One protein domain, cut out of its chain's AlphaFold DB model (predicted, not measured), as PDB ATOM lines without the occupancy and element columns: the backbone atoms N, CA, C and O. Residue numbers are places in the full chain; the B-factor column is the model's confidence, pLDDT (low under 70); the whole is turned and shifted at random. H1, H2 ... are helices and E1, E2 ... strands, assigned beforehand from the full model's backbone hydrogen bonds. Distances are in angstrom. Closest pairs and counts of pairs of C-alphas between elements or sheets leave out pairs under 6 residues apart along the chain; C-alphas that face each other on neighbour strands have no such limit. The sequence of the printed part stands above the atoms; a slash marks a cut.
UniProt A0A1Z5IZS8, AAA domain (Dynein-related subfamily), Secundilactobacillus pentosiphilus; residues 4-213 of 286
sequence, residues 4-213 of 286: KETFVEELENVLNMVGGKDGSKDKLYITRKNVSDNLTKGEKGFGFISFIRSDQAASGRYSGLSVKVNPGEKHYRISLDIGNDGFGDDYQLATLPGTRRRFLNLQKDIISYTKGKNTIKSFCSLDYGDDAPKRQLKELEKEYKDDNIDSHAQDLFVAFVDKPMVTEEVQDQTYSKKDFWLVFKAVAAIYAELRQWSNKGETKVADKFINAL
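Overview. This is residues 4 to 213 of the 286 residues of the protein "AAA domain (Dynein-related subfamily)" of Secundilactobacillus pentosiphilus (UniProt A0A1Z5IZS8). A twisted wall of six antiparallel strands stands between helices: H1, H6 and H3 cover one face, and H4 packs on the opposite face over E4, E6 and E5. H7 folds back on H6, H2 only grazes the sheet, and little H5 lies away from it. The printed part has 210 residues with seven named helices and six named strands, along the chain H1 E1 E2 E3 E4 H2 H3 E5 H4 E6 H5 H6 H7; the sheet's order is E1 - E2 - E3 - E4 - E6 - E5. The class is mixed, helices and strands; the whole is compact and rounded, radius of gyration of the C-alphas 15.8 A, spans 44 by 40 by 38 A.

Arrangement. E1, residues 29 to 34, E2, 48 to 53, E3, 65 to 71, and E4, 75 to 82, form a meander, each strand the antiparallel neighbour of the one before. E6, residues 155 to 162, is the neighbour of E4 and of E5, residues 121 to 124. Pairs within hydrogen-bond range are N 32 and O 50, 2.9 A, N 49 and O 69, 2.8 A, N 68 and O 79, 2.9 A, N 78 and O 159, 2.9 A, and N 123 and O 158, 2.8 A. H6, residues 179 to 194, is the hub, touching three helices; it lies over E3 and E4, height over the sheet 9.3 A, closest C-alphas to E4 Ile 78 and Phe 184, 6.6 A. On the same face, H3, residues 97 to 113, touches H6 at a shallow tilt of 15 degrees, opposite ways, closest C-alphas Arg 102 and Ile 190, 6.9 A. Also there, H1, residues 4 to 17, touches H6 with residues 14 to 15 alone, closest C-alphas Leu 15 and Ala 188, 5.9 A. H7, residues 200 to 211, is not on the sheet and forms a helical hairpin with H6, closest C-alphas Ala 186 and Ile 210, 4.5 A. On the opposite face is H4, residues 135 to 147, height 9.6 A. H2, residues 88 to 95, only grazes the sheet with residues 88 to 94. E4, H2, H3 and E5 make a split strand-helix-strand unit, two strands running the same way with E6 between them, its crossover right-handed. H5, residues 173 to 177, is close to but not clearly touching H6, closest C-alphas Ser 176 and Leu 182, 6.5 A. Every O i to N i+4 pair is within hydrogen-bond range in H1, H3 and H6, against 2 of 4 in H2, 5 of 9 in H4, 7 of 8 in H7 and 0 of 1 in H5, where 1 of 2 O i to N i+3 pairs is.

Along the chain. H1 begins at C-alpha 4 (43.363, 20.039, -32.944), and H7 ends at C-alpha 211 (22.738, 38.248, -26.029). H3 is 24.4 A from first to last C-alpha, H6 22.8 A, E4 21.2 A.

Size, cuts and confidence. The C-alphas farthest apart, of Ser 24 and Gly 116, are 45.3 A apart. The printed part has no cut. The links H1 to E1, E1 to E2 and E2 to E3 are long. Mean pLDDT of the printed part is 90.5; residues 116, 118 and 169 to 176 are under 70.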
ATOM      1  N   LYS A   4      44.532  20.815 -33.364       92.44
ATOM      2  CA  LYS A   4      43.363  20.039 -32.944       92.44
ATOM      3  C   LYS A   4      43.131  20.052 -31.437       92.44
ATOM      4  O   LYS A   4      41.989  20.205 -31.012       92.44
ATOM      5  N   GLU A   5      44.160  19.812 -30.632       92.31
ATOM      6  CA  GLU A   5      44.033  19.810 -29.171       92.31
ATOM      7  C   GLU A   5      43.668  21.195 -28.654       92.31
ATOM      8  O   GLU A   5      42.705  21.301 -27.898       92.31
ATOM      9  N   THR A   6      44.348  22.235 -29.142       91.44
ATOM     10  CA  THR A   6      44.074  23.623 -28.765       91.44
ATOM     11  C   THR A   6      42.633  24.009 -29.095       91.44
ATOM     12  O   THR A   6      41.907  24.486 -28.228       91.44
ATOM     13  N   PHE A   7      42.163  23.723 -30.312       93.62
ATOM     14  CA  PHE A   7      40.789  24.046 -30.698       93.62
ATOM     15  C   PHE A   7      39.749  23.295 -29.863       93.62
ATOM     16  O   PHE A   7      38.740  23.865 -29.457       93.62
ATOM     17  N   VAL A   8      39.984  22.007 -29.590       95.31
ATOM     18  CA  VAL A   8      39.085  21.218 -28.741       95.31
ATOM     19  C   VAL A   8      39.035  21.799 -27.330       95.31
ATOM     20  O   VAL A   8      37.941  21.948 -26.793       95.31
ATOM     21  N   GLU A   9      40.179  22.166 -26.756       93.81
ATOM     22  CA  GLU A   9      40.242  22.786 -25.432       93.81
ATOM     23  C   GLU A   9      39.500  24.130 -25.392       93.81
ATOM     24  O   GLU A   9      38.755  24.392 -24.449       93.81
ATOM     25  N   GLU A  10      39.616  24.963 -26.427       93.31
ATOM     26  CA  GLU A  10      38.872  26.225 -26.517       93.31
ATOM     27  C   GLU A  10      37.350  26.008 -26.553       93.31
ATOM     28  O   GLU A  10      36.603  26.703 -25.856       93.31
ATOM     29  N   LEU A  11      36.873  25.017 -27.314       95.81
ATOM     30  CA  LEU A  11      35.452  24.666 -27.350       95.81
ATOM     31  C   LEU A  11      34.971  24.139 -25.985       95.81
ATOM     32  O   LEU A  11      33.927  24.563 -25.487       95.81
ATOM     33  N   GLU A  12      35.744  23.255 -25.351       96.69
ATOM     34  CA  GLU A  12      35.463  22.735 -24.007       96.69
ATOM     35  C   GLU A  12      35.439  23.846 -22.952       96.69
ATOM     36  O   GLU A  12      34.565  23.867 -22.084       96.69
ATOM     37  N   ASN A  13      36.353  24.813 -23.046       94.81
ATOM     38  CA  ASN A  13      36.387  25.976 -22.166       94.81
ATOM     39  C   ASN A  13      35.097  26.792 -22.265       94.81
ATOM     40  O   ASN A  13      34.550  27.179 -21.233       94.81
ATOM     41  N   VAL A  14      34.554  26.984 -23.472       95.88
ATOM     42  CA  VAL A  14      33.256  27.651 -23.657       95.88
ATOM     43  C   VAL A  14      32.127  26.895 -22.950       95.88
ATOM     44  O   VAL A  14      31.361  27.525 -22.223       95.88
ATOM     45  N   LEU A  15      32.038  25.568 -23.098       97.38
ATOM     46  CA  LEU A  15      31.034  24.753 -22.391       97.38
ATOM     47  C   LEU A  15      31.195  24.854 -20.870       97.38
ATOM     48  O   LEU A  15      30.218  25.017 -20.139       97.38
ATOM     49  N   ASN A  16      32.432  24.822 -20.382       96.50
ATOM     50  CA  ASN A  16      32.734  24.916 -18.956       96.50
ATOM     51  C   ASN A  16      32.382  26.292 -18.366       96.50
ATOM     52  O   ASN A  16      32.042  26.375 -17.188       96.50
ATOM     53  N   MET A  17      32.449  27.368 -19.158       95.31
ATOM     54  CA  MET A  17      32.040  28.717 -18.739       95.31
ATOM     55  C   MET A  17      30.526  28.852 -18.528       95.31
ATOM     56  O   MET A  17      30.096  29.751 -17.807       95.31
ATOM     57  N   VAL A  18      29.729  27.973 -19.143       96.31
ATOM     58  CA  VAL A  18      28.261  27.945 -19.026       96.31
ATOM     59  C   VAL A  18      27.757  26.770 -18.177       96.31
ATOM     60  O   VAL A  18      26.582  26.426 -18.234       96.31
ATOM     61  N   GLY A  19      28.623  26.172 -17.354       96.12
ATOM     62  CA  GLY A  19      28.240  25.141 -16.380       96.12
ATOM     63  C   GLY A  19      28.475  23.700 -16.827       96.12
ATOM     64  O   GLY A  19      28.071  22.780 -16.133       96.12
ATOM     65  N   GLY A  20      29.175  23.457 -17.939       96.69
ATOM     66  CA  GLY A  20      29.502  22.103 -18.415       96.69
ATOM     67  C   GLY A  20      30.420  21.268 -17.503       96.69
ATOM     68  O   GLY A  20      30.887  20.213 -17.924       96.69
ATOM     69  N   LYS A  21      30.691  21.716 -16.274       95.12
ATOM     70  CA  LYS A  21      31.443  20.997 -15.245       95.12
ATOM     71  C   LYS A  21      30.736  21.122 -13.899       95.12
ATOM     72  O   LYS A  21      30.155  22.165 -13.609       95.12
ATOM     73  N   ASP A  22      30.828  20.096 -13.069       90.19
ATOM     74  CA  ASP A  22      30.269  20.137 -11.722       90.19
ATOM     75  C   ASP A  22      31.217  20.804 -10.700       90.19
ATOM     76  O   ASP A  22      32.306  21.289 -11.025       90.19
ATOM     77  N   GLY A  23      30.803  20.831  -9.428       84.00
ATOM     78  CA  GLY A  23      31.594  21.405  -8.333       84.00
ATOM     79  C   GLY A  23      32.931  20.698  -8.071       84.00
ATOM     80  O   GLY A  23      33.835  21.310  -7.501       84.00
ATOM     81  N   SER A  24      33.081  19.444  -8.511       87.62
ATOM     82  CA  SER A  24      34.334  18.682  -8.456       87.62
ATOM     83  C   SER A  24      35.255  18.950  -9.654       87.62
ATOM     84  O   SER A  24      36.420  18.560  -9.631       87.62
ATOM     85  N   LYS A  25      34.776  19.739 -10.630       86.81
ATOM     86  CA  LYS A  25      35.392  20.044 -11.932       86.81
ATOM     87  C   LYS A  25      35.315  18.899 -12.944       86.81
ATOM     88  O   LYS A  25      35.931  19.017 -14.006       86.81
ATOM     89  N   ASP A  26      34.528  17.865 -12.667       92.44
ATOM     90  CA  ASP A  26      34.257  16.805 -13.629       92.44
ATOM     91  C   ASP A  26      33.313  17.315 -14.721       92.44
ATOM     92  O   ASP A  26      32.368  18.067 -14.463       92.44
ATOM     93  N   LYS A  27      33.592  16.945 -15.975       95.56
ATOM     94  CA  LYS A  27      32.799  17.375 -17.133       95.56
ATOM     95  C   LYS A  27      31.439  16.677 -17.132       95.56
ATOM     96  O   LYS A  27      31.353  15.459 -17.017       95.56
ATOM     97  N   LEU A  28      30.383  17.443 -17.390       96.50
ATOM     98  CA  LEU A  28      29.010  16.945 -17.553       96.50
ATOM     99  C   LEU A  28      28.713  16.464 -18.986       96.50
ATOM    100  O   LEU A  28      27.564  16.222 -19.358       96.50
ATOM    101  N   TYR A  29      29.756  16.328 -19.800       97.25
ATOM    102  CA  TYR A  29      29.698  15.910 -21.193       97.25
ATOM    103  C   TYR A  29      30.914  15.061 -21.557       97.25
ATOM    104  O   TYR A  29      31.965  15.129 -20.918       97.25
ATOM    105  N   ILE A  30      30.781  14.303 -22.643       96.94
ATOM    106  CA  ILE A  30      31.897  13.629 -23.307       96.94
ATOM    107  C   ILE A  30      32.205  14.349 -24.615       96.94
ATOM    108  O   ILE A  30      31.315  14.613 -25.426       96.94
ATOM    109  N   THR A  31      33.489  14.615 -24.839       97.31
ATOM    110  CA  THR A  31      33.998  15.145 -26.105       97.31
ATOM    111  C   THR A  31      34.389  13.995 -27.023       97.31
ATOM    112  O   THR A  31      35.322  13.245 -26.737       97.31
ATOM    113  N   ARG A  32      33.712  13.873 -28.166       94.38
ATOM    114  CA  ARG A  32      34.110  12.972 -29.256       94.38
ATOM    115  C   ARG A  32      34.658  13.792 -30.418       94.38
ATOM    116  O   ARG A  32      34.117  14.841 -30.748       94.38
ATOM    117  N   LYS A  33      35.731  13.318 -31.048       93.75
ATOM    118  CA  LYS A  33      36.398  14.028 -32.147       93.75
ATOM    119  C   LYS A  33      36.882  13.061 -33.218       93.75
ATOM    120  O   LYS A  33      37.531  12.068 -32.901       93.75
ATOM    121  N   ASN A  34      36.606  13.383 -34.474       93.25
ATOM    122  CA  ASN A  34      37.064  12.658 -35.652       93.25
ATOM    123  C   ASN A  34      37.610  13.635 -36.698       93.25
ATOM    124  O   ASN A  34      37.061  13.811 -37.784       93.25
ATOM    125  N   VAL A  35      38.675  14.330 -36.318       93.12
ATOM    126  CA  VAL A  35      39.369  15.309 -37.156       93.12
ATOM    127  C   VAL A  35      40.869  15.039 -37.111       93.12
ATOM    128  O   VAL A  35      41.376  14.516 -36.108       93.12
ATOM    129  N   SER A  36      41.565  15.371 -38.193       92.12
ATOM    130  CA  SER A  36      43.028  15.367 -38.260       92.12
ATOM    131  C   SER A  36      43.618  16.460 -37.362       92.12
ATOM    132  O   SER A  36      42.896  17.335 -36.871       92.12
ATOM    133  N   ASP A  37      44.936  16.450 -37.176       90.50
ATOM    134  CA  ASP A  37      45.623  17.490 -36.401       90.50
ATOM    135  C   ASP A  37      45.489  18.882 -37.034       90.50
ATOM    136  O   ASP A  37      45.508  19.873 -36.317       90.50
ATOM    137  N   ASN A  38      45.225  18.954 -38.345       89.44
ATOM    138  CA  ASN A  38      44.986  20.192 -39.094       89.44
ATOM    139  C   ASN A  38      43.500  20.592 -39.164       89.44
ATOM    140  O   ASN A  38      43.120  21.401 -40.013       89.44
ATOM    141  N   LEU A  39      42.648  20.019 -38.304       89.88
ATOM    142  CA  LEU A  39      41.205  20.288 -38.253       89.88
ATOM    143  C   LEU A  39      40.470  19.996 -39.572       89.88
ATOM    144  O   LEU A  39      39.467  20.628 -39.885       89.88
ATOM    145  N   THR A  40      40.946  19.019 -40.338       87.81
ATOM    146  CA  THR A  40      40.210  18.469 -41.484       87.81
ATOM    147  C   THR A  40      39.527  17.161 -41.097       87.81
ATOM    148  O   THR A  40      39.776  16.608 -40.022       87.81
ATOM    149  N   LYS A  41      38.652  16.648 -41.963       84.75
ATOM    150  CA  LYS A  41      38.028  15.330 -41.801       84.75
ATOM    151  C   LYS A  41      39.080  14.243 -41.508       84.75
ATOM    152  O   LYS A  41      40.123  14.196 -42.156       84.75
ATOM    153  N   GLY A  42      38.798  13.377 -40.529       78.56
ATOM    154  CA  GLY A  42      39.615  12.194 -40.238       78.56
ATOM    155  C   GLY A  42      39.545  11.113 -41.330       78.56
ATOM    156  O   GLY A  42      38.808  11.230 -42.306       78.56
ATOM    157  N   GLU A  43      40.293  10.020 -41.155       74.69
ATOM    158  CA  GLU A  43      40.449   8.972 -42.182       74.69
ATOM    159  C   GLU A  43      39.154   8.217 -42.534       74.69
ATOM    160  O   GLU A  43      39.004   7.724 -43.652       74.69
ATOM    161  N   LYS A  44      38.215   8.080 -41.590       78.00
ATOM    162  CA  LYS A  44      36.975   7.305 -41.764       78.00
ATOM    163  C   LYS A  44      35.784   8.041 -41.169       78.00
ATOM    164  O   LYS A  44      35.893   8.589 -40.082       78.00
ATOM    165  N   GLY A  45      34.624   7.971 -41.824       80.25
ATOM    166  CA  GLY A  45      33.384   8.592 -41.336       80.25
ATOM    167  C   GLY A  45      33.386  10.120 -41.440       80.25
ATOM    168  O   GLY A  45      34.221  10.685 -42.134       80.25
ATOM    169  N   PHE A  46      32.440  10.789 -40.780       85.12
ATOM    170  CA  PHE A  46      32.279  12.249 -40.856       85.12
ATOM    171  C   PHE A  46      33.343  13.000 -40.043       85.12
ATOM    172  O   PHE A  46      33.759  12.522 -38.988       85.12
ATOM    173  N   GLY A  47      33.740  14.192 -40.495       91.25
ATOM    174  CA  GLY A  47      34.640  15.081 -39.757       91.25
ATOM    175  C   GLY A  47      33.882  15.876 -38.698       91.25
ATOM    176  O   GLY A  47      33.006  16.658 -39.054       91.25
ATOM    177  N   PHE A  48      34.177  15.678 -37.410       94.25
ATOM    178  CA  PHE A  48      33.448  16.376 -36.341       94.25
ATOM    179  C   PHE A  48      34.222  16.530 -35.029       94.25
ATOM    180  O   PHE A  48      35.119  15.746 -34.714       94.25
ATOM    181  N   ILE A  49      33.789  17.498 -34.224       96.12
ATOM    182  CA  ILE A  49      34.010  17.601 -32.780       96.12
ATOM    183  C   ILE A  49      32.623  17.742 -32.149       96.12
ATOM    184  O   ILE A  49      31.863  18.619 -32.546       96.12
ATOM    185  N   SER A  50      32.255  16.871 -31.217       95.75
ATOM    186  CA  SER A  50      30.909  16.835 -30.638       95.75
ATOM    187  C   SER A  50      30.926  16.669 -29.130       95.75
ATOM    188  O   SER A  50      31.725  15.895 -28.600       95.75
ATOM    189  N   PHE A  51      29.964  17.309 -28.476       97.69
ATOM    190  CA  PHE A  51      29.748  17.277 -27.037       97.69
ATOM    191  C   PHE A  51      28.424  16.574 -26.758       97.69
ATOM    192  O   PHE A  51      27.348  17.096 -27.056       97.69
ATOM    193  N   ILE A  52      28.523  15.358 -26.229       96.19
ATOM    194  CA  ILE A  52      27.389  14.472 -25.944       96.19
ATOM    195  C   ILE A  52      27.216  14.329 -24.430       96.19
ATOM    196  O   ILE A  52      28.100  14.715 -23.665       96.19
ATOM    197  N   ARG A  53      26.092  13.762 -23.981       93.88
ATOM    198  CA  ARG A  53      25.869  13.488 -22.553       93.88
ATOM    199  C   ARG A  53      26.975  12.604 -21.969       93.88
ATOM    200  O   ARG A  53      27.500  11.725 -22.652       93.88
ATOM    201  N   SER A  54      27.293  12.828 -20.697       93.62
ATOM    202  CA  SER A  54      28.341  12.101 -19.972       93.62
ATOM    203  C   SER A  54      28.055  10.611 -19.758       93.62
ATOM    204  O   SER A  54      28.977   9.858 -19.468       93.62
ATOM    205  N   ASP A  55      26.808  10.173 -19.917       92.38
ATOM    206  CA  ASP A  55      26.394   8.777 -19.768       92.38
ATOM    207  C   ASP A  55      26.450   7.968 -21.075       92.38
ATOM    208  O   ASP A  55      26.236   6.756 -21.073       92.38
ATOM    209  N   GLN A  56      26.746   8.618 -22.202       94.00
ATOM    210  CA  GLN A  56      26.930   7.943 -23.483       94.00
ATOM    211  C   GLN A  56      28.331   7.330 -23.584       94.00
ATOM    212  O   GLN A  56      29.271   7.731 -22.905       94.00
ATOM    213  N   ALA A  57      28.518   6.369 -24.491       90.50
ATOM    214  CA  ALA A  57      29.844   5.799 -24.729       90.50
ATOM    215  C   ALA A  57      30.845   6.860 -25.248       90.50
ATOM    216  O   ALA A  57      30.461   7.887 -25.807       90.50
ATOM    217  N   ALA A  58      32.150   6.602 -25.163       89.44
ATOM    218  CA  ALA A  58      33.163   7.475 -25.773       89.44
ATOM    219  C   ALA A  58      33.338   7.246 -27.291       89.44
ATOM    220  O   ALA A  58      33.947   8.059 -27.984       89.44
ATOM    221  N   SER A  59      32.797   6.151 -27.830       89.81
ATOM    222  CA  SER A  59      32.900   5.776 -29.244       89.81
ATOM    223  C   SER A  59      31.673   4.986 -29.711       89.81
ATOM    224  O   SER A  59      30.827   4.593 -28.911       89.81
ATOM    225  N   GLY A  60      31.558   4.776 -31.025       89.06
ATOM    226  CA  GLY A  60      30.446   4.034 -31.621       89.06
ATOM    227  C   GLY A  60      29.163   4.857 -31.731       89.06
ATOM    228  O   GLY A  60      29.202   6.082 -31.873       89.06
ATOM    229  N   ARG A  61      28.015   4.181 -31.709       89.81
ATOM    230  CA  ARG A  61      26.705   4.838 -31.790       89.81
ATOM    231  C   ARG A  61      26.388   5.547 -30.459       89.81
ATOM    232  O   ARG A  61      27.060   5.317 -29.451       89.81
ATOM    233  N   TYR A  62      25.490   6.522 -30.497       93.00
ATOM    234  CA  TYR A  62      25.004   7.242 -29.319       93.00
ATOM    235  C   TYR A  62      23.615   7.794 -29.616       93.00
ATOM    236  O   TYR A  62      23.286   8.044 -30.781       93.00
ATOM    237  N   SER A  63      22.838   8.005 -28.563       94.25
ATOM    238  CA  SER A  63      21.520   8.632 -28.628       94.25
ATOM    239  C   SER A  63      21.537  10.019 -27.992       94.25
ATOM    240  O   SER A  63      22.428  10.338 -27.202       94.25
ATOM    241  N   GLY A  64      20.515  10.813 -28.288       95.06
ATOM    242  CA  GLY A  64      20.301  12.108 -27.658       95.06
ATOM    243  C   GLY A  64      20.818  13.286 -28.462       95.06
ATOM    244  O   GLY A  64      21.392  13.144 -29.542       95.06
ATOM    245  N   LEU A  65      20.564  14.467 -27.912       96.12
ATOM    246  CA  LEU A  65      20.976  15.742 -28.471       96.12
ATOM    247  C   LEU A  65      22.463  15.983 -28.222       96.12
ATOM    248  O   LEU A  65      22.966  15.746 -27.117       96.12
ATOM    249  N   SER A  66      23.144  16.549 -29.209       95.88
ATOM    250  CA  SER A  66      24.522  17.006 -29.066       95.88
ATOM    251  C   SER A  66      24.788  18.337 -29.737       95.88
ATOM    252  O   SER A  66      24.121  18.725 -30.690       95.88
ATOM    253  N   VAL A  67      25.792  19.041 -29.215       97.81
ATOM    254  CA  VAL A  67      26.392  20.177 -29.912       97.81
ATOM    255  C   VAL A  67      27.548  19.649 -30.738       97.81
ATOM    256  O   VAL A  67      28.422  18.958 -30.206       97.81
ATOM    257  N   LYS A  68      27.567  19.975 -32.027       96.56
ATOM    258  CA  LYS A  68      28.567  19.473 -32.968       96.56
ATOM    259  C   LYS A  68      29.165  20.602 -33.794       96.56
ATOM    260  O   LYS A  68      28.487  21.554 -34.166       96.56
ATOM    261  N   VAL A  69      30.457  20.477 -34.066       97.19
ATOM    262  CA  VAL A  69      31.207  21.303 -35.006       97.19
ATOM    263  C   VAL A  69      31.758  20.390 -36.093       97.19
ATOM    264  O   VAL A  69      32.526  19.476 -35.793       97.19
ATOM    265  N   ASN A  70      31.388  20.632 -37.346       96.25
ATOM    266  CA  ASN A  70      31.925  19.937 -38.515       96.25
ATOM    267  C   ASN A  70      32.829  20.903 -39.296       96.25
ATOM    268  O   ASN A  70      32.326  21.887 -39.848       96.25
ATOM    269  N   PRO A  71      34.151  20.664 -39.329       94.88
ATOM    270  CA  PRO A  71      35.067  21.493 -40.106       94.88
ATOM    271  C   PRO A  71      34.878  21.332 -41.619       94.88
ATOM    272  O   PRO A  71      34.749  20.208 -42.104       94.88
ATOM    273  N   GLY A  72      34.936  22.448 -42.343       93.56
ATOM    274  CA  GLY A  72      35.085  22.518 -43.799       93.56
ATOM    275  C   GLY A  72      36.350  23.274 -44.211       93.56
ATOM    276  O   GLY A  72      37.168  23.678 -43.375       93.56
ATOM    277  N   GLU A  73      36.530  23.465 -45.513       92.25
ATOM    278  CA  GLU A  73      37.682  24.176 -46.076       92.25
ATOM    279  C   GLU A  73      37.646  25.686 -45.783       92.25
ATOM    280  O   GLU A  73      38.658  26.266 -45.378       92.25
ATOM    281  N   LYS A  74      36.477  26.303 -45.959       93.44
ATOM    282  CA  LYS A  74      36.180  27.736 -45.862       93.44
ATOM    283  C   LYS A  74      35.189  28.051 -44.753       93.44
ATOM    284  O   LYS A  74      35.373  29.065 -44.087       93.44
ATOM    285  N   HIS A  75      34.189  27.203 -44.524       94.94
ATOM    286  CA  HIS A  75      33.207  27.386 -43.458       94.94
ATOM    287  C   HIS A  75      33.177  26.179 -42.535       94.94
ATOM    288  O   HIS A  75      33.457  25.044 -42.915       94.94
ATOM    289  N   TYR A  76      32.847  26.435 -41.279       95.56
ATOM    290  CA  TYR A  76      32.545  25.415 -40.294       95.56
ATOM    291  C   TYR A  76      31.039  25.390 -40.079       95.56
ATOM    292  O   TYR A  76      30.359  26.418 -40.097       95.56
ATOM    293  N   ARG A  77      30.518  24.194 -39.840       96.75
ATOM    294  CA  ARG A  77      29.133  23.980 -39.439       96.75
ATOM    295  C   ARG A  77      29.076  23.810 -37.930       96.75
ATOM    296  O   ARG A  77      29.787  22.971 -37.391       96.75
ATOM    297  N   ILE A  78      28.211  24.569 -37.272       98.06
ATOM    298  CA  ILE A  78      27.848  24.400 -35.862       98.06
ATOM    299  C   ILE A  78      26.403  23.910 -35.824       98.06
ATOM    300  O   ILE A  78      25.541  24.520 -36.458       98.06
ATOM    301  N   SER A  79      26.117  22.838 -35.091       97.25
ATOM    302  CA  SER A  79      24.763  22.299 -35.013       97.25
ATOM    303  C   SER A  79      24.343  21.825 -33.628       97.25
ATOM    304  O   SER A  79      25.172  21.498 -32.776       97.25
ATOM    305  N   LEU A  80      23.021  21.820 -33.431       97.62
ATOM    306  CA  LEU A  80      22.347  20.940 -32.484       97.62
ATOM    307  C   LEU A  80      21.814  19.755 -33.286       97.62
ATOM    308  O   LEU A  80      20.906  19.925 -34.110       97.62
ATOM    309  N   ASP A  81      22.356  18.576 -33.035       94.00
ATOM    310  CA  ASP A  81      22.039  17.377 -33.792       94.00
ATOM    311  C   ASP A  81      21.581  16.217 -32.914       94.00
ATOM    312  O   ASP A  81      21.631  16.274 -31.684       94.00
ATOM    313  N   ILE A  82      21.073  15.186 -33.580       94.81
ATOM    314  CA  ILE A  82      20.562  13.966 -32.971       94.81
ATOM    315  C   ILE A  82      21.579  12.856 -33.235       94.81
ATOM    316  O   ILE A  82      22.059  12.678 -34.360       94.81
ATOM    317  N   GLY A  83      21.918  12.115 -32.180       92.44
ATOM    318  CA  GLY A  83      22.790  10.955 -32.275       92.44
ATOM    319  C   GLY A  83      22.247   9.889 -33.226       92.44
ATOM    320  O   GLY A  83      21.052   9.790 -33.480       92.44
ATOM    321  N   ASN A  84      23.137   9.045 -33.743       90.25
ATOM    322  CA  ASN A  84      22.775   8.046 -34.755       90.25
ATOM    323  C   ASN A  84      21.833   6.936 -34.229       90.25
ATOM    324  O   ASN A  84      21.358   6.128 -35.025       90.25
ATOM    325  N   ASP A  85      21.586   6.864 -32.916       92.38
ATOM    326  CA  ASP A  85      20.550   6.016 -32.299       92.38
ATOM    327  C   ASP A  85      19.234   6.762 -32.030       92.38
ATOM    328  O   ASP A  85      18.361   6.261 -31.324       92.38
ATOM    329  N   GLY A  86      19.072   7.957 -32.601       93.56
ATOM    330  CA  GLY A  86      17.906   8.803 -32.404       93.56
ATOM    331  C   GLY A  86      17.941   9.537 -31.064       93.56
ATOM    332  O   GLY A  86      18.991   9.739 -30.449       93.56
ATOM    333  N   PHE A  87      16.769   9.961 -30.599       94.06
ATOM    334  CA  PHE A  87      16.642  10.842 -29.437       94.06
ATOM    335  C   PHE A  87      16.999  10.207 -28.084       94.06
ATOM    336  O   PHE A  87      17.371  10.939 -27.170       94.06
ATOM    337  N   GLY A  88      16.870   8.888 -27.916       93.06
ATOM    338  CA  GLY A  88      17.007   8.254 -26.596       93.06
ATOM    339  C   GLY A  88      16.151   8.957 -25.531       93.06
ATOM    340  O   GLY A  88      15.013   9.347 -25.808       93.06
ATOM    341  N   ASP A  89      16.710   9.200 -24.340       92.81
ATOM    342  CA  ASP A  89      15.969   9.898 -23.272       92.81
ATOM    343  C   ASP A  89      15.762  11.398 -23.545       92.81
ATOM    344  O   ASP A  89      15.000  12.058 -22.839       92.81
ATOM    345  N   ASP A  90      16.401  11.963 -24.573       95.88
ATOM    346  CA  ASP A  90      16.265  13.386 -24.886       95.88
ATOM    347  C   ASP A  90      15.023  13.694 -25.731       95.88
ATOM    348  O   ASP A  90      14.791  14.857 -26.054       95.88
ATOM    349  N   TYR A  91      14.191  12.704 -26.074       95.25
ATOM    350  CA  TYR A  91      12.978  12.948 -26.868       95.25
ATOM    351  C   TYR A  91      12.041  13.953 -26.189       95.25
ATOM    352  O   TYR A  91      11.538  14.882 -26.824       95.25
ATOM    353  N   GLN A  92      11.846  13.809 -24.874       93.44
ATOM    354  CA  GLN A  92      11.043  14.757 -24.102       93.44
ATOM    355  C   GLN A  92      11.700  16.139 -24.094       93.44
ATOM    356  O   GLN A  92      11.025  17.133 -24.333       93.44
ATOM    357  N   LEU A  93      13.022  16.203 -23.900       93.94
ATOM    358  CA  LEU A  93      13.769  17.461 -23.905       93.94
ATOM    359  C   LEU A  93      13.659  18.179 -25.260       93.94
ATOM    360  O   LEU A  93      13.449  19.390 -25.298       93.94
ATOM    361  N   ALA A  94      13.758  17.446 -26.369       93.56
ATOM    362  CA  ALA A  94      13.654  17.987 -27.719       93.56
ATOM    363  C   ALA A  94      12.246  18.532 -28.017       93.56
ATOM    364  O   ALA A  94      12.109  19.613 -28.592       93.56
ATOM    365  N   THR A  95      11.203  17.820 -27.580       92.44
ATOM    366  CA  THR A  95       9.797  18.158 -27.859       92.44
ATOM    367  C   THR A  95       9.216  19.238 -26.944       92.44
ATOM    368  O   THR A  95       8.124  19.746 -27.212       92.44
ATOM    369  N   LEU A  96       9.939  19.669 -25.901       91.25
ATOM    370  CA  LEU A  96       9.529  20.817 -25.092       91.25
ATOM    371  C   LEU A  96       9.400  22.080 -25.968       91.25
ATOM    372  O   LEU A  96      10.350  22.453 -26.666       91.25
ATOM    373  N   PRO A  97       8.287  22.839 -25.870       80.38
ATOM    374  CA  PRO A  97       8.102  24.067 -26.648       80.38
ATOM    375  C   PRO A  97       9.227  25.098 -26.458       80.38
ATOM    376  O   PRO A  97       9.534  25.874 -27.366       80.38
ATOM    377  N   GLY A  98       9.850  25.110 -25.272       84.31
ATOM    378  CA  GLY A  98      10.980  25.982 -24.954       84.31
ATOM    379  C   GLY A  98      12.217  25.701 -25.807       84.31
ATOM    380  O   GLY A  98      12.853  26.652 -26.259       84.31
ATOM    381  N   THR A  99      12.503  24.431 -26.098       90.31
ATOM    382  CA  THR A  99      13.707  23.987 -26.812       90.31
ATOM    383  C   THR A  99      13.758  24.551 -28.219       90.31
ATOM    384  O   THR A  99      14.665  25.311 -28.564       90.31
ATOM    385  N   ARG A 100      12.711  24.285 -29.008       93.81
ATOM    386  CA  ARG A 100      12.591  24.844 -30.354       93.81
ATOM    387  C   ARG A 100      12.592  26.373 -30.335       93.81
ATOM    388  O   ARG A 100      13.206  27.000 -31.194       93.81
ATOM    389  N   ARG A 101      11.902  26.997 -29.372       91.75
ATOM    390  CA  ARG A 101      11.813  28.463 -29.287       91.75
ATOM    391  C   ARG A 101      13.182  29.115 -29.088       91.75
ATOM    392  O   ARG A 101      13.426  30.149 -29.704       91.75
ATOM    393  N   ARG A 102      14.064  28.529 -28.270       94.50
ATOM    394  CA  ARG A 102      15.419  29.059 -28.038       94.50
ATOM    395  C   ARG A 102      16.234  29.109 -29.330       94.50
ATOM    396  O   ARG A 102      16.724  30.175 -29.688       94.50
ATOM    397  N   PHE A 103      16.297  28.008 -30.073       96.25
ATOM    398  CA  PHE A 103      17.046  27.954 -31.332       96.25
ATOM    399  C   PHE A 103      16.389  28.737 -32.472       96.25
ATOM    400  O   PHE A 103      17.090  29.323 -33.292       96.25
ATOM    401  N   LEU A 104      15.056  28.818 -32.503       94.19
ATOM    402  CA  LEU A 104      14.355  29.681 -33.453       94.19
ATOM    403  C   LEU A 104      14.669  31.163 -33.204       94.19
ATOM    404  O   LEU A 104      14.816  31.921 -34.159       94.19
ATOM    405  N   ASN A 105      14.762  31.587 -31.941       93.56
ATOM    406  CA  ASN A 105      15.180  32.946 -31.604       93.56
ATOM    407  C   ASN A 105      16.642  33.176 -31.988       93.56
ATOM    408  O   ASN A 105      16.903  34.112 -32.731       93.56
ATOM    409  N   LEU A 106      17.544  32.249 -31.643       95.44
ATOM    410  CA  LEU A 106      18.941  32.323 -32.075       95.44
ATOM    411  C   LEU A 106      19.072  32.442 -33.603       95.44
ATOM    412  O   LEU A 106      19.875  33.228 -34.096       95.44
ATOM    413  N   GLN A 107      18.265  31.704 -34.372       94.94
ATOM    414  CA  GLN A 107      18.249  31.832 -35.831       94.94
ATOM    415  C   GLN A 107      17.888  33.260 -36.270       94.94
ATOM    416  O   GLN A 107      18.542  33.808 -37.157       94.94
ATOM    417  N   LYS A 108      16.874  33.879 -35.649       92.19
ATOM    418  CA  LYS A 108      16.483  35.273 -35.925       92.19
ATOM    419  C   LYS A 108      17.578  36.263 -35.539       92.19
ATOM    420  O   LYS A 108      17.811  37.215 -36.281       92.19
ATOM    421  N   ASP A 109      18.252  36.026 -34.421       92.06
ATOM    422  CA  ASP A 109      19.345  36.868 -33.936       92.06
ATOM    423  C   ASP A 109      20.531  36.820 -34.896       92.06
ATOM    424  O   ASP A 109      21.013  37.863 -35.324       92.06
ATOM    425  N   ILE A 110      20.908  35.623 -35.358       92.94
ATOM    426  CA  ILE A 110      21.932  35.435 -36.395       92.94
ATOM    427  C   ILE A 110      21.558  36.183 -37.681       92.94
ATOM    428  O   ILE A 110      22.398  36.890 -38.233       92.94
ATOM    429  N   ILE A 111      20.315  36.053 -38.158       90.25
ATOM    430  CA  ILE A 111      19.845  36.744 -39.374       90.25
ATOM    431  C   ILE A 111      19.916  38.268 -39.201       90.25
ATOM    432  O   ILE A 111      20.323  38.981 -40.118       90.25
ATOM    433  N   SER A 112      19.529  38.777 -38.031       87.69
ATOM    434  CA  SER A 112      19.589  40.207 -37.722       87.69
ATOM    435  C   SER A 112      21.034  40.705 -37.635       87.69
ATOM    436  O   SER A 112      21.368  41.721 -38.240       87.69
ATOM    437  N   TYR A 113      21.906  39.960 -36.952       87.38
ATOM    438  CA  TYR A 113      23.329  40.260 -36.790       87.38
ATOM    439  C   TYR A 113      24.085  40.303 -38.130       87.38
ATOM    440  O   TYR A 113      24.960  41.152 -38.331       87.38
ATOM    441  N   THR A 114      23.734  39.425 -39.077       86.94
ATOM    442  CA  THR A 114      24.376  39.362 -40.402       86.94
ATOM    443  C   THR A 114      23.685  40.184 -41.480       86.94
ATOM    444  O   THR A 114      24.117  40.157 -42.640       86.94
ATOM    445  N   LYS A 115      22.646  40.952 -41.131       83.00
ATOM    446  CA  LYS A 115      21.923  41.809 -42.074       83.00
ATOM    447  C   LYS A 115      22.903  42.753 -42.783       83.00
ATOM    448  O   LYS A 115      23.540  43.598 -42.161       83.00
ATOM    449  N   GLY A 116      23.040  42.588 -44.099       69.62
ATOM    450  CA  GLY A 116      23.965  43.365 -44.939       69.62
ATOM    451  C   GLY A 116      25.409  42.846 -45.007       69.62
ATOM    452  O   GLY A 116      26.191  43.392 -45.777       69.62
ATOM    453  N   LYS A 117      25.765  41.792 -44.259       72.00
ATOM    454  CA  LYS A 117      27.093  41.146 -44.286       72.00
ATOM    455  C   LYS A 117      27.089  39.796 -45.009       72.00
ATOM    456  O   LYS A 117      28.098  39.423 -45.591       72.00
ATOM    457  N   ASN A 118      25.955  39.088 -45.008       64.12
ATOM    458  CA  ASN A 118      25.771  37.779 -45.656       64.12
ATOM    459  C   ASN A 118      26.807  36.703 -45.238       64.12
ATOM    460  O   ASN A 118      27.086  35.794 -46.014       64.12
ATOM    461  N   THR A 119      27.371  36.804 -44.024       80.88
ATOM    462  CA  THR A 119      28.484  35.960 -43.539       80.88
ATOM    463  C   THR A 119      28.051  34.650 -42.884       80.88
ATOM    464  O   THR A 119      28.843  33.721 -42.790       80.88
ATOM    465  N   ILE A 120      26.800  34.552 -42.418       93.50
ATOM    466  CA  ILE A 120      26.299  33.370 -41.701       93.50
ATOM    467  C   ILE A 120      24.946  32.976 -42.273       93.50
ATOM    468  O   ILE A 120      24.019  33.791 -42.305       93.50
ATOM    469  N   LYS A 121      24.812  31.708 -42.665       94.00
ATOM    470  CA  LYS A 121      23.519  31.106 -43.010       94.00
ATOM    471  C   LYS A 121      23.132  30.074 -41.970       94.00
ATOM    472  O   LYS A 121      23.970  29.302 -41.512       94.00
ATOM    473  N   SER A 122      21.857  30.050 -41.600       95.12
ATOM    474  CA  SER A 122      21.364  29.174 -40.541       95.12
ATOM    475  C   SER A 122      20.018  28.537 -40.872       95.12
ATOM    476  O   SER A 122      19.188  29.088 -41.598       95.12
ATOM    477  N   PHE A 123      19.796  27.362 -40.297       96.00
ATOM    478  CA  PHE A 123      18.588  26.557 -40.405       96.00
ATOM    479  C   PHE A 123      18.097  26.178 -39.003       96.00
ATOM    480  O   PHE A 123      18.895  25.852 -38.127       96.00
ATOM    481  N   CYS A 124      16.780  26.177 -38.802       95.94
ATOM    482  CA  CYS A 124      16.137  25.650 -37.603       95.94
ATOM    483  C   CYS A 124      14.928  24.802 -38.010       95.94
ATOM    484  O   CYS A 124      14.072  25.260 -38.773       95.94
ATOM    485  N   SER A 125      14.836  23.581 -37.482       94.56
ATOM    486  CA  SER A 125      13.707  22.688 -37.738       94.56
ATOM    487  C   SER A 125      12.394  23.274 -37.208       94.56
ATOM    488  O   SER A 125      12.334  23.925 -36.158       94.56
ATOM    489  N   LEU A 126      11.309  23.028 -37.945       89.75
ATOM    490  CA  LEU A 126       9.954  23.376 -37.514       89.75
ATOM    491  C   LEU A 126       9.401  22.385 -36.491       89.75
ATOM    492  O   LEU A 126       8.597  22.790 -35.657       89.75
ATOM    493  N   ASP A 127       9.865  21.141 -36.534       90.81
ATOM    494  CA  ASP A 127       9.486  20.084 -35.607       90.81
ATOM    495  C   ASP A 127      10.754  19.477 -35.000       90.81
ATOM    496  O   ASP A 127      11.636  19.005 -35.721       90.81
ATOM    497  N   TYR A 128      10.880  19.576 -33.678       93.75
ATOM    498  CA  TYR A 128      12.012  19.030 -32.926       93.75
ATOM    499  C   TYR A 128      11.770  17.589 -32.461       93.75
ATOM    500  O   TYR A 128      12.703  16.962 -31.975       93.75
ATOM    501  N   GLY A 129      10.553  17.057 -32.621       92.62
ATOM    502  CA  GLY A 129      10.249  15.641 -32.410       92.62
ATOM    503  C   GLY A 129      10.462  14.774 -33.653       92.62
ATOM    504  O   GLY A 129      10.292  13.562 -33.573       92.62
ATOM    505  N   ASP A 130      10.823  15.384 -34.782       91.00
ATOM    506  CA  ASP A 130      11.070  14.709 -36.052       91.00
ATOM    507  C   ASP A 130      12.583  14.604 -36.311       91.00
ATOM    508  O   ASP A 130      13.258  15.618 -36.512       91.00
ATOM    509  N   ASP A 131      13.113  13.383 -36.356       90.12
ATOM    510  CA  ASP A 131      14.511  13.070 -36.676       90.12
ATOM    511  C   ASP A 131      14.737  12.743 -38.164       90.12
ATOM    512  O   ASP A 131      15.834  12.353 -38.564       90.12
ATOM    513  N   ALA A 132      13.736  12.935 -39.027       90.56
ATOM    514  CA  ALA A 132      13.908  12.736 -40.458       90.56
ATOM    515  C   ALA A 132      14.823  13.812 -41.085       90.56
ATOM    516  O   ALA A 132      14.835  14.969 -40.653       90.56
ATOM    517  N   PRO A 133      15.544  13.498 -42.175       89.12
ATOM    518  CA  PRO A 133      16.292  14.502 -42.922       89.12
ATOM    519  C   PRO A 133      15.394  15.634 -43.434       89.12
ATOM    520  O   PRO A 133      14.376  15.400 -44.089       89.12
ATOM    521  N   LYS A 134      15.798  16.884 -43.196       90.25
ATOM    522  CA  LYS A 134      14.990  18.065 -43.529       90.25
ATOM    523  C   LYS A 134      15.318  18.574 -44.931       90.25
ATOM    524  O   LYS A 134      16.465  18.902 -45.231       90.25
ATOM    525  N   ARG A 135      14.307  18.689 -45.803       91.12
ATOM    526  CA  ARG A 135      14.494  19.162 -47.190       91.12
ATOM    527  C   ARG A 135      15.128  20.552 -47.240       91.12
ATOM    528  O   ARG A 135      16.021  20.781 -48.041       91.12
ATOM    529  N   GLN A 136      14.681  21.465 -46.382       91.38
ATOM    530  CA  GLN A 136      15.182  22.839 -46.325       91.38
ATOM    531  C   GLN A 136      16.668  22.888 -45.951       91.38
ATOM    532  O   GLN A 136      17.405  23.682 -46.526       91.38
ATOM    533  N   LEU A 137      17.110  22.016 -45.036       93.56
ATOM    534  CA  LEU A 137      18.526  21.890 -44.699       93.56
ATOM    535  C   LEU A 137      19.324  21.357 -45.894       93.56
ATOM    536  O   LEU A 137      20.327  21.960 -46.254       93.56
ATOM    537  N   LYS A 138      18.828  20.316 -46.578       92.25
ATOM    538  CA  LYS A 138      19.479  19.786 -47.790       92.25
ATOM    539  C   LYS A 138      19.630  20.823 -48.899       92.25
ATOM    540  O   LYS A 138      20.618  20.800 -49.621       92.25
ATOM    541  N   GLU A 139      18.650  21.707 -49.078       92.69
ATOM    542  CA  GLU A 139      18.766  22.801 -50.049       92.69
ATOM    543  C   GLU A 139      19.847  23.808 -49.643       92.69
ATOM    544  O   GLU A 139      20.633  24.213 -50.495       92.69
ATOM    545  N   LEU A 140      19.940  24.154 -48.354       92.69
ATOM    546  CA  LEU A 140      20.992  25.032 -47.838       92.69
ATOM    547  C   LEU A 140      22.388  24.400 -47.979       92.69
ATOM    548  O   LEU A 140      23.334  25.069 -48.379       92.69
ATOM    549  N   GLU A 141      22.518  23.101 -47.707       93.88
ATOM    550  CA  GLU A 141      23.783  22.360 -47.817       93.88
ATOM    551  C   GLU A 141      24.358  22.361 -49.241       93.88
ATOM    552  O   GLU A 141      25.577  22.344 -49.406       93.88
ATOM    553  N   LYS A 142      23.517  22.451 -50.283       93.69
ATOM    554  CA  LYS A 142      23.991  22.548 -51.678       93.69
ATOM    555  C   LYS A 142      24.855  23.781 -51.927       93.69
ATOM    556  O   LYS A 142      25.710  23.740 -52.810       93.69
ATOM    557  N   GLU A 143      24.648  24.855 -51.168       93.00
ATOM    558  CA  GLU A 143      25.453  26.075 -51.263       93.00
ATOM    559  C   GLU A 143      26.883  25.881 -50.732       93.00
ATOM    560  O   GLU A 143      27.790  26.603 -51.134       93.00
ATOM    561  N   TYR A 144      27.087  24.871 -49.882       93.38
ATOM    562  CA  TYR A 144      28.360  24.543 -49.234       93.38
ATOM    563  C   TYR A 144      28.969  23.236 -49.759       93.38
ATOM    564  O   TYR A 144      29.885  22.686 -49.153       93.38
ATOM    565  N   LYS A 145      28.488  22.723 -50.900       90.50
ATOM    566  CA  LYS A 145      28.951  21.447 -51.476       90.50
ATOM    567  C   LYS A 145      30.469  21.407 -51.711       90.50
ATOM    568  O   LYS A 145      31.082  20.362 -51.542       90.50
ATOM    569  N   ASP A 146      31.057  22.545 -52.087       91.62
ATOM    570  CA  ASP A 146      32.480  22.671 -52.428       91.62
ATOM    571  C   ASP A 146      33.351  22.877 -51.178       91.62
ATOM    572  O   ASP A 146      34.566  23.001 -51.277       91.62
ATOM    573  N   ASP A 147      32.728  22.944 -50.001       90.94
ATOM    574  CA  ASP A 147      33.387  23.171 -48.717       90.94
ATOM    575  C   ASP A 147      33.766  21.864 -48.003       90.94
ATOM    576  O   ASP A 147      34.410  21.873 -46.954       90.94
ATOM    577  N   ASN A 148      33.343  20.727 -48.571       89.06
ATOM    578  CA  ASN A 148      33.616  19.380 -48.069       89.06
ATOM    579  C   ASN A 148      33.225  19.183 -46.587       89.06
ATOM    580  O   ASN A 148      33.854  18.409 -45.861       89.06
ATOM    581  N   ILE A 149      32.168  19.872 -46.137       90.62
ATOM    582  CA  ILE A 149      31.627  19.744 -44.779       90.62
ATOM    583  C   ILE A 149      30.825  18.448 -44.681       90.62
ATOM    584  O   ILE A 149      29.707  18.330 -45.182       90.62
ATOM    585  N   ASP A 150      31.388  17.485 -43.966       82.44
ATOM    586  CA  ASP A 150      30.765  16.191 -43.733       82.44
ATOM    587  C   ASP A 150      29.920  16.199 -42.460       82.44
ATOM    588  O   ASP A 150      30.415  16.498 -41.375       82.44
ATOM    589  N   SER A 151      28.651  15.812 -42.572       81.44
ATOM    590  CA  SER A 151      27.716  15.801 -41.444       81.44
ATOM    591  C   SER A 151      26.684  14.683 -41.556       81.44
ATOM    592  O   SER A 151      26.403  14.167 -42.637       81.44
ATOM    593  N   HIS A 152      26.135  14.295 -40.407       78.25
ATOM    594  CA  HIS A 152      24.968  13.423 -40.357       78.25
ATOM    595  C   HIS A 152      23.708  14.213 -40.751       78.25
ATOM    596  O   HIS A 152      23.699  15.433 -40.678       78.25
ATOM    597  N   ALA A 153      22.646  13.532 -41.188       73.00
ATOM    598  CA  ALA A 153      21.472  14.187 -41.775       73.00
ATOM    599  C   ALA A 153      20.396  14.621 -40.755       73.00
ATOM    600  O   ALA A 153      19.323  15.071 -41.168       73.00
ATOM    601  N   GLN A 154      20.635  14.432 -39.454       86.06
ATOM    602  CA  GLN A 154      19.633  14.606 -38.399       86.06
ATOM    603  C   GLN A 154      19.978  15.791 -37.492       86.06
ATOM    604  O   GLN A 154      20.421  15.617 -36.358       86.06
ATOM    605  N   ASP A 155      19.748  17.005 -37.993       93.25
ATOM    606  CA  ASP A 155      20.006  18.239 -37.252       93.25
ATOM    607  C   ASP A 155      18.730  19.042 -37.033       93.25
ATOM    608  O   ASP A 155      17.897  19.222 -37.929       93.25
ATOM    609  N   LEU A 156      18.609  19.568 -35.819       96.00
ATOM    610  CA  LEU A 156      17.500  20.416 -35.396       96.00
ATOM    611  C   LEU A 156      17.821  21.901 -35.576       96.00
ATOM    612  O   LEU A 156      16.919  22.711 -35.804       96.00
ATOM    613  N   PHE A 157      19.100  22.258 -35.507       97.56
ATOM    614  CA  PHE A 157      19.607  23.595 -35.780       97.56
ATOM    615  C   PHE A 157      20.982  23.506 -36.428       97.56
ATOM    616  O   PHE A 157      21.804  22.697 -36.006       97.56
ATOM    617  N   VAL A 158      21.246  24.364 -37.413       97.69
ATOM    618  CA  VAL A 158      22.533  24.451 -38.107       97.69
ATOM    619  C   VAL A 158      22.890  25.911 -38.356       97.69
ATOM    620  O   VAL A 158      22.032  26.700 -38.744       97.69
ATOM    621  N   ALA A 159      24.163  26.261 -38.201       97.31
ATOM    622  CA  ALA A 159      24.744  27.512 -38.669       97.31
ATOM    623  C   ALA A 159      26.060  27.236 -39.410       97.31
ATOM    624  O   ALA A 159      26.947  26.570 -38.879       97.31
ATOM    625  N   PHE A 160      26.177  27.763 -40.626       96.88
ATOM    626  CA  PHE A 160      27.405  27.780 -41.415       96.88
ATOM    627  C   PHE A 160      28.091  29.126 -41.209       96.88
ATOM    628  O   PHE A 160      27.508  30.170 -41.508       96.88
ATOM    629  N   VAL A 161      29.303  29.090 -40.667       95.38
ATOM    630  CA  VAL A 161      30.098  30.256 -40.264       95.38
ATOM    631  C   VAL A 161      31.486  30.162 -40.880       95.38
ATOM    632  O   VAL A 161      32.001  29.058 -41.038       95.38
ATOM    633  N   ASP A 162      32.121  31.289 -41.188       93.69
ATOM    634  CA  ASP A 162      33.503  31.290 -41.682       93.69
ATOM    635  C   ASP A 162      34.435  30.494 -40.759       93.69
ATOM    636  O   ASP A 162      34.336  30.551 -39.526       93.69
ATOM    637  N   LYS A 163      35.364  29.755 -41.372       92.19
ATOM    638  CA  LYS A 163      36.380  28.974 -40.672       92.19
ATOM    639  C   LYS A 163      37.120  29.877 -39.679       92.19
ATOM    640  O   LYS A 163      37.710  30.885 -40.087       92.19
ATOM    641  N   PRO A 164      37.125  29.538 -38.377       90.38
ATOM    642  CA  PRO A 164      37.839  30.334 -37.400       90.38
ATOM    643  C   PRO A 164      39.342  30.244 -37.659       90.38
ATOM    644  O   PRO A 164      39.876  29.209 -38.057       90.38
ATOM    645  N   MET A 165      40.040  31.341 -37.384       83.19
ATOM    646  CA  MET A 165      41.491  31.297 -37.278       83.19
ATOM    647  C   MET A 165      41.834  30.629 -35.950       83.19
ATOM    648  O   MET A 165      41.463  31.152 -34.903       83.19
ATOM    649  N   VAL A 166      42.510  29.487 -36.016       80.06
ATOM    650  CA  VAL A 166      42.971  28.723 -34.854       80.06
ATOM    651  C   VAL A 166      44.496  28.761 -34.857       80.06
ATOM    652  O   VAL A 166      45.112  28.663 -35.919       80.06
ATOM    653  N   THR A 167      45.106  28.915 -33.686       77.50
ATOM    654  CA  THR A 167      46.560  28.809 -33.494       77.50
ATOM    655  C   THR A 167      46.892  27.672 -32.536       77.50
ATOM    656  O   THR A 167      46.015  27.156 -31.857       77.50
ATOM    657  N   GLU A 168      48.162  27.272 -32.468       73.62
ATOM    658  CA  GLU A 168      48.621  26.238 -31.522       73.62
ATOM    659  C   GLU A 168      48.652  26.724 -30.060       73.62
ATOM    660  O   GLU A 168      48.733  25.913 -29.135       73.62
ATOM    661  N   GLU A 169      48.521  28.034 -29.844       69.50
ATOM    662  CA  GLU A 169      48.361  28.674 -28.537       69.50
ATOM    663  C   GLU A 169      46.885  28.999 -28.272       69.50
ATOM    664  O   GLU A 169      46.200  29.492 -29.174       69.50
ATOM    665  N   VAL A 170      46.422  28.747 -27.039       62.25
ATOM    666  CA  VAL A 170      45.077  29.125 -26.570       62.25
ATOM    667  C   VAL A 170      44.978  30.646 -26.577       62.25
ATOM    668  O   VAL A 170      45.741  31.327 -25.888       62.25
ATOM    669  N   GLN A 171      44.061  31.186 -27.373       62.38
ATOM    670  CA  GLN A 171      43.999  32.625 -27.601       62.38
ATOM    671  C   GLN A 171      43.190  33.350 -26.512       62.38
ATOM    672  O   GLN A 171      42.169  32.861 -26.029       62.38
ATOM    673  N   ASP A 172      43.636  34.555 -26.141       53.59
ATOM    674  CA  ASP A 172      42.949  35.434 -25.182       53.59
ATOM    675  C   ASP A 172      41.578  35.931 -25.719       53.59
ATOM    676  O   ASP A 172      41.247  35.783 -26.901       53.59
ATOM    677  N   GLN A 173      40.774  36.563 -24.852       55.66
ATOM    678  CA  GLN A 173      39.371  36.998 -25.016       55.66
ATOM    679  C   GLN A 173      39.044  37.792 -26.303       55.66
ATOM    680  O   GLN A 173      37.869  37.989 -26.635       55.66
ATOM    681  N   THR A 174      40.055  38.229 -27.052       48.59
ATOM    682  CA  THR A 174      40.006  39.014 -28.293       48.59
ATOM    683  C   THR A 174      39.207  38.346 -29.423       48.59
ATOM    684  O   THR A 174      38.568  39.041 -30.213       48.59
ATOM    685  N   TYR A 175      39.144  37.008 -29.483       58.91
ATOM    686  CA  TYR A 175      38.364  36.276 -30.499       58.91
ATOM    687  C   TYR A 175      36.886  36.116 -30.146       58.91
ATOM    688  O   TYR A 175      36.098  35.678 -30.985       58.91
ATOM    689  N   SER A 176      36.477  36.528 -28.940       61.81
ATOM    690  CA  SER A 176      35.095  36.383 -28.468       61.81
ATOM    691  C   SER A 176      34.049  37.055 -29.356       61.81
ATOM    692  O   SER A 176      32.888  36.670 -29.271       61.81
ATOM    693  N   LYS A 177      34.461  38.013 -30.197       71.31
ATOM    694  CA  LYS A 177      33.597  38.767 -31.113       71.31
ATOM    695  C   LYS A 177      33.631  38.285 -32.567       71.31
ATOM    696  O   LYS A 177      32.983  38.902 -33.402       71.31
ATOM    697  N   LYS A 178      34.392  37.237 -32.902       87.12
ATOM    698  CA  LYS A 178      34.343  36.656 -34.253       87.12
ATOM    699  C   LYS A 178      33.091  35.797 -34.416       87.12
ATOM    700  O   LYS A 178      32.707  35.098 -33.481       87.12
ATOM    701  N   ASP A 179      32.525  35.803 -35.620       92.06
ATOM    702  CA  ASP A 179      31.255  35.151 -35.969       92.06
ATOM    703  C   ASP A 179      31.166  33.693 -35.488       92.06
ATOM    704  O   ASP A 179      30.210  33.337 -34.798       92.06
ATOM    705  N   PHE A 180      32.196  32.874 -35.746       94.62
ATOM    706  CA  PHE A 180      32.259  31.490 -35.254       94.62
ATOM    707  C   PHE A 180      32.045  31.401 -33.736       94.62
ATOM    708  O   PHE A 180      31.210  30.633 -33.262       94.62
ATOM    709  N   TRP A 181      32.785  32.203 -32.966       93.94
ATOM    710  CA  TRP A 181      32.749  32.148 -31.508       93.94
ATOM    711  C   TRP A 181      31.455  32.709 -30.939       93.94
ATOM    712  O   TRP A 181      30.971  32.170 -29.949       93.94
ATOM    713  N   LEU A 182      30.883  33.744 -31.554       94.06
ATOM    714  CA  LEU A 182      29.575  34.270 -31.170       94.06
ATOM    715  C   LEU A 182      28.494  33.190 -31.307       94.06
ATOM    716  O   LEU A 182      27.761  32.920 -30.356       94.06
ATOM    717  N   VAL A 183      28.452  32.510 -32.456       96.75
ATOM    718  CA  VAL A 183      27.482  31.437 -32.720       96.75
ATOM    719  C   VAL A 183      27.729  30.227 -31.827       96.75
ATOM    720  O   VAL A 183      26.792  29.747 -31.190       96.75
ATOM    721  N   PHE A 184      28.972  29.750 -31.720       97.88
ATOM    722  CA  PHE A 184      29.283  28.577 -30.902       97.88
ATOM    723  C   PHE A 184      28.945  28.807 -29.425       97.88
ATOM    724  O   PHE A 184      28.330  27.951 -28.792       97.88
ATOM    725  N   LYS A 185      29.276  29.987 -28.885       96.88
ATOM    726  CA  LYS A 185      28.948  30.363 -27.505       96.88
ATOM    727  C   LYS A 185      27.448  30.399 -27.253       96.88
ATOM    728  O   LYS A 185      27.012  29.892 -26.224       96.88
ATOM    729  N   ALA A 186      26.662  30.954 -28.176       97.44
ATOM    730  CA  ALA A 186      25.210  30.981 -28.045       97.44
ATOM    731  C   ALA A 186      24.599  29.569 -28.108       97.44
ATOM    732  O   ALA A 186      23.760  29.230 -27.277       97.44
ATOM    733  N   VAL A 187      25.063  28.713 -29.028       98.44
ATOM    734  CA  VAL A 187      24.622  27.308 -29.114       98.44
ATOM    735  C   VAL A 187      24.985  26.536 -27.842       98.44
ATOM    736  O   VAL A 187      24.131  25.852 -27.283       98.44
ATOM    737  N   ALA A 188      26.218  26.678 -27.347       98.25
ATOM    738  CA  ALA A 188      26.668  26.036 -26.113       98.25
ATOM    739  C   ALA A 188      25.881  26.522 -24.884       98.25
ATOM    740  O   ALA A 188      25.512  25.711 -24.040       98.25
ATOM    741  N   ALA A 189      25.583  27.823 -24.803       97.75
ATOM    742  CA  ALA A 189      24.777  28.410 -23.736       97.75
ATOM    743  C   ALA A 189      23.339  27.872 -23.733       97.75
ATOM    744  O   ALA A 189      22.861  27.423 -22.694       97.75
ATOM    745  N   ILE A 190      22.671  27.847 -24.894       97.69
ATOM    746  CA  ILE A 190      21.324  27.267 -25.012       97.69
ATOM    747  C   ILE A 190      21.361  25.779 -24.659       97.69
ATOM    748  O   ILE A 190      20.501  25.301 -23.926       97.69
ATOM    749  N   TYR A 191      22.360  25.035 -25.133       97.62
ATOM    750  CA  TYR A 191      22.496  23.619 -24.802       97.62
ATOM    751  C   TYR A 191      22.668  23.389 -23.293       97.62
ATOM    752  O   TYR A 191      21.988  22.534 -22.726       97.62
ATOM    753  N   ALA A 192      23.500  24.188 -22.622       97.06
ATOM    754  CA  ALA A 192      23.671  24.133 -21.172       97.06
ATOM    755  C   ALA A 192      22.377  24.478 -20.407       97.06
ATOM    756  O   ALA A 192      22.071  23.822 -19.411       97.06
ATOM    757  N   GLU A 193      21.588  25.445 -20.894       95.19
ATOM    758  CA  GLU A 193      20.267  25.782 -20.341       95.19
ATOM    759  C   GLU A 193      19.310  24.584 -20.429       95.19
ATOM    760  O   GLU A 193      18.694  24.204 -19.434       95.19
ATOM    761  N   LEU A 194      19.227  23.942 -21.601       94.88
ATOM    762  CA  LEU A 194      18.383  22.760 -21.818       94.88
ATOM    763  C   LEU A 194      18.772  21.599 -20.904       94.88
ATOM    764  O   LEU A 194      17.910  20.872 -20.414       94.88
ATOM    765  N   ARG A 195      20.072  21.438 -20.658       93.94
ATOM    766  CA  ARG A 195      20.622  20.409 -19.773       93.94
ATOM    767  C   ARG A 195      20.563  20.766 -18.288       93.94
ATOM    768  O   ARG A 195      20.892  19.915 -17.470       93.94
ATOM    769  N   GLN A 196      20.156  21.990 -17.944       94.25
ATOM    770  CA  GLN A 196      20.149  22.510 -16.572       94.25
ATOM    771  C   GLN A 196      21.529  22.448 -15.897       94.25
ATOM    772  O   GLN A 196      21.650  22.139 -14.714       94.25
ATOM    773  N   TRP A 197      22.583  22.734 -16.660       94.75
ATOM    774  CA  TRP A 197      23.961  22.701 -16.170       94.75
ATOM    775  C   TRP A 197      24.338  23.925 -15.328       94.75
ATOM    776  O   TRP A 197      25.099  23.815 -14.372       94.75
ATOM    777  N   SER A 198      23.825  25.101 -15.690       89.94
ATOM    778  CA  SER A 198      24.313  26.373 -15.159       89.94
ATOM    779  C   SER A 198      23.811  26.681 -13.743       89.94
ATOM    780  O   SER A 198      22.611  26.657 -13.467       89.94
ATOM    781  N   ASN A 199      24.710  27.122 -12.862       91.94
ATOM    782  CA  ASN A 199      24.351  27.819 -11.622       91.94
ATOM    783  C   ASN A 199      24.055  29.316 -11.868       91.94
ATOM    784  O   ASN A 199      24.146  29.817 -12.988       91.94
ATOM    785  N   LYS A 200      23.730  30.085 -10.815       90.12
ATOM    786  CA  LYS A 200      23.393  31.522 -10.928       90.12
ATOM    787  C   LYS A 200      24.501  32.371 -11.572       90.12
ATOM    788  O   LYS A 200      24.196  33.366 -12.227       90.12
ATOM    789  N   GLY A 201      25.771  32.035 -11.348       90.50
ATOM    790  CA  GLY A 201      26.909  32.734 -11.951       90.50
ATOM    791  C   GLY A 201      27.052  32.401 -13.433       90.50
ATOM    792  O   GLY A 201      27.133  33.304 -14.260       90.50
ATOM    793  N   GLU A 202      27.001  31.114 -13.763       94.12
ATOM    794  CA  GLU A 202      27.089  30.603 -15.138       94.12
ATOM    795  C   GLU A 202      25.888  31.007 -15.990       94.12
ATOM    796  O   GLU A 202      26.062  31.335 -17.156       94.12
ATOM    797  N   THR A 203      24.690  31.101 -15.403       93.12
ATOM    798  CA  THR A 203      23.483  31.588 -16.092       93.12
ATOM    799  C   THR A 203      23.711  32.999 -16.633       93.12
ATOM    800  O   THR A 203      23.425  33.272 -17.790       93.12
ATOM    801  N   LYS A 204      24.351  33.885 -15.853       93.12
ATOM    802  CA  LYS A 204      24.694  35.235 -16.333       93.12
ATOM    803  C   LYS A 204      25.706  35.217 -17.478       93.12
ATOM    804  O   LYS A 204      25.738  36.151 -18.274       93.12
ATOM    805  N   VAL A 205      26.591  34.220 -17.523       93.88
ATOM    806  CA  VAL A 205      27.549  34.049 -18.625       93.88
ATOM    807  C   VAL A 205      26.829  33.522 -19.866       93.88
ATOM    808  O   VAL A 205      27.026  34.071 -20.946       93.88
ATOM    809  N   ALA A 206      25.952  32.530 -19.701       93.69
ATOM    810  CA  ALA A 206      25.095  32.004 -20.756       93.69
ATOM    811  C   ALA A 206      24.221  33.109 -21.374       93.69
ATOM    812  O   ALA A 206      24.236  33.282 -22.591       93.69
ATOM    813  N   ASP A 207      23.568  33.933 -20.548       91.50
ATOM    814  CA  ASP A 207      22.776  35.082 -21.004       91.50
ATOM    815  C   ASP A 207      23.627  36.058 -21.826       91.50
ATOM    816  O   ASP A 207      23.222  36.491 -22.900       91.50
ATOM    817  N   LYS A 208      24.848  36.373 -21.373       91.88
ATOM    818  CA  LYS A 208      25.775  37.226 -22.137       91.88
ATOM    819  C   LYS A 208      26.141  36.620 -23.489       91.88
ATOM    820  O   LYS A 208      26.300  37.364 -24.450       91.88
ATOM    821  N   PHE A 209      26.321  35.304 -23.564       94.25
ATOM    822  CA  PHE A 209      26.659  34.615 -24.809       94.25
ATOM    823  C   PHE A 209      25.496  34.621 -25.800       94.25
ATOM    824  O   PHE A 209      25.712  34.923 -26.970       94.25
ATOM    825  N   ILE A 210      24.276  34.356 -25.332       91.31
ATOM    826  CA  ILE A 210      23.061  34.425 -26.156       91.31
ATOM    827  C   ILE A 210      22.839  35.866 -26.636       91.31
ATOM    828  O   ILE A 210      22.658  36.110 -27.828       91.31
ATOM    829  N   ASN A 211      22.973  36.838 -25.732       89.44
ATOM    830  CA  ASN A 211      22.738  38.248 -26.029       89.44
ATOM    831  C   ASN A 211      23.832  38.910 -26.873       89.44
ATOM    832  O   ASN A 211      23.623  40.013 -27.359       89.44
ATOM    833  N   ALA A 212      24.978  38.263 -27.090       89.12
ATOM    834  CA  ALA A 212      26.025  38.813 -27.950       89.12
ATOM    835  C   ALA A 212      25.638  38.813 -29.441       89.12
ATOM    836  O   ALA A 212      26.212  39.578 -30.215       89.12
ATOM    837  N   LEU A 213      24.695  37.948 -29.839       86.06
ATOM    838  CA  LEU A 213      24.139  37.875 -31.196       86.06
ATOM    839  C   LEU A 213      22.799  38.579 -31.341       86.06
ATOM    840  O   LEU A 213      22.384  38.832 -32.473       86.06
TER     841      LEU A 213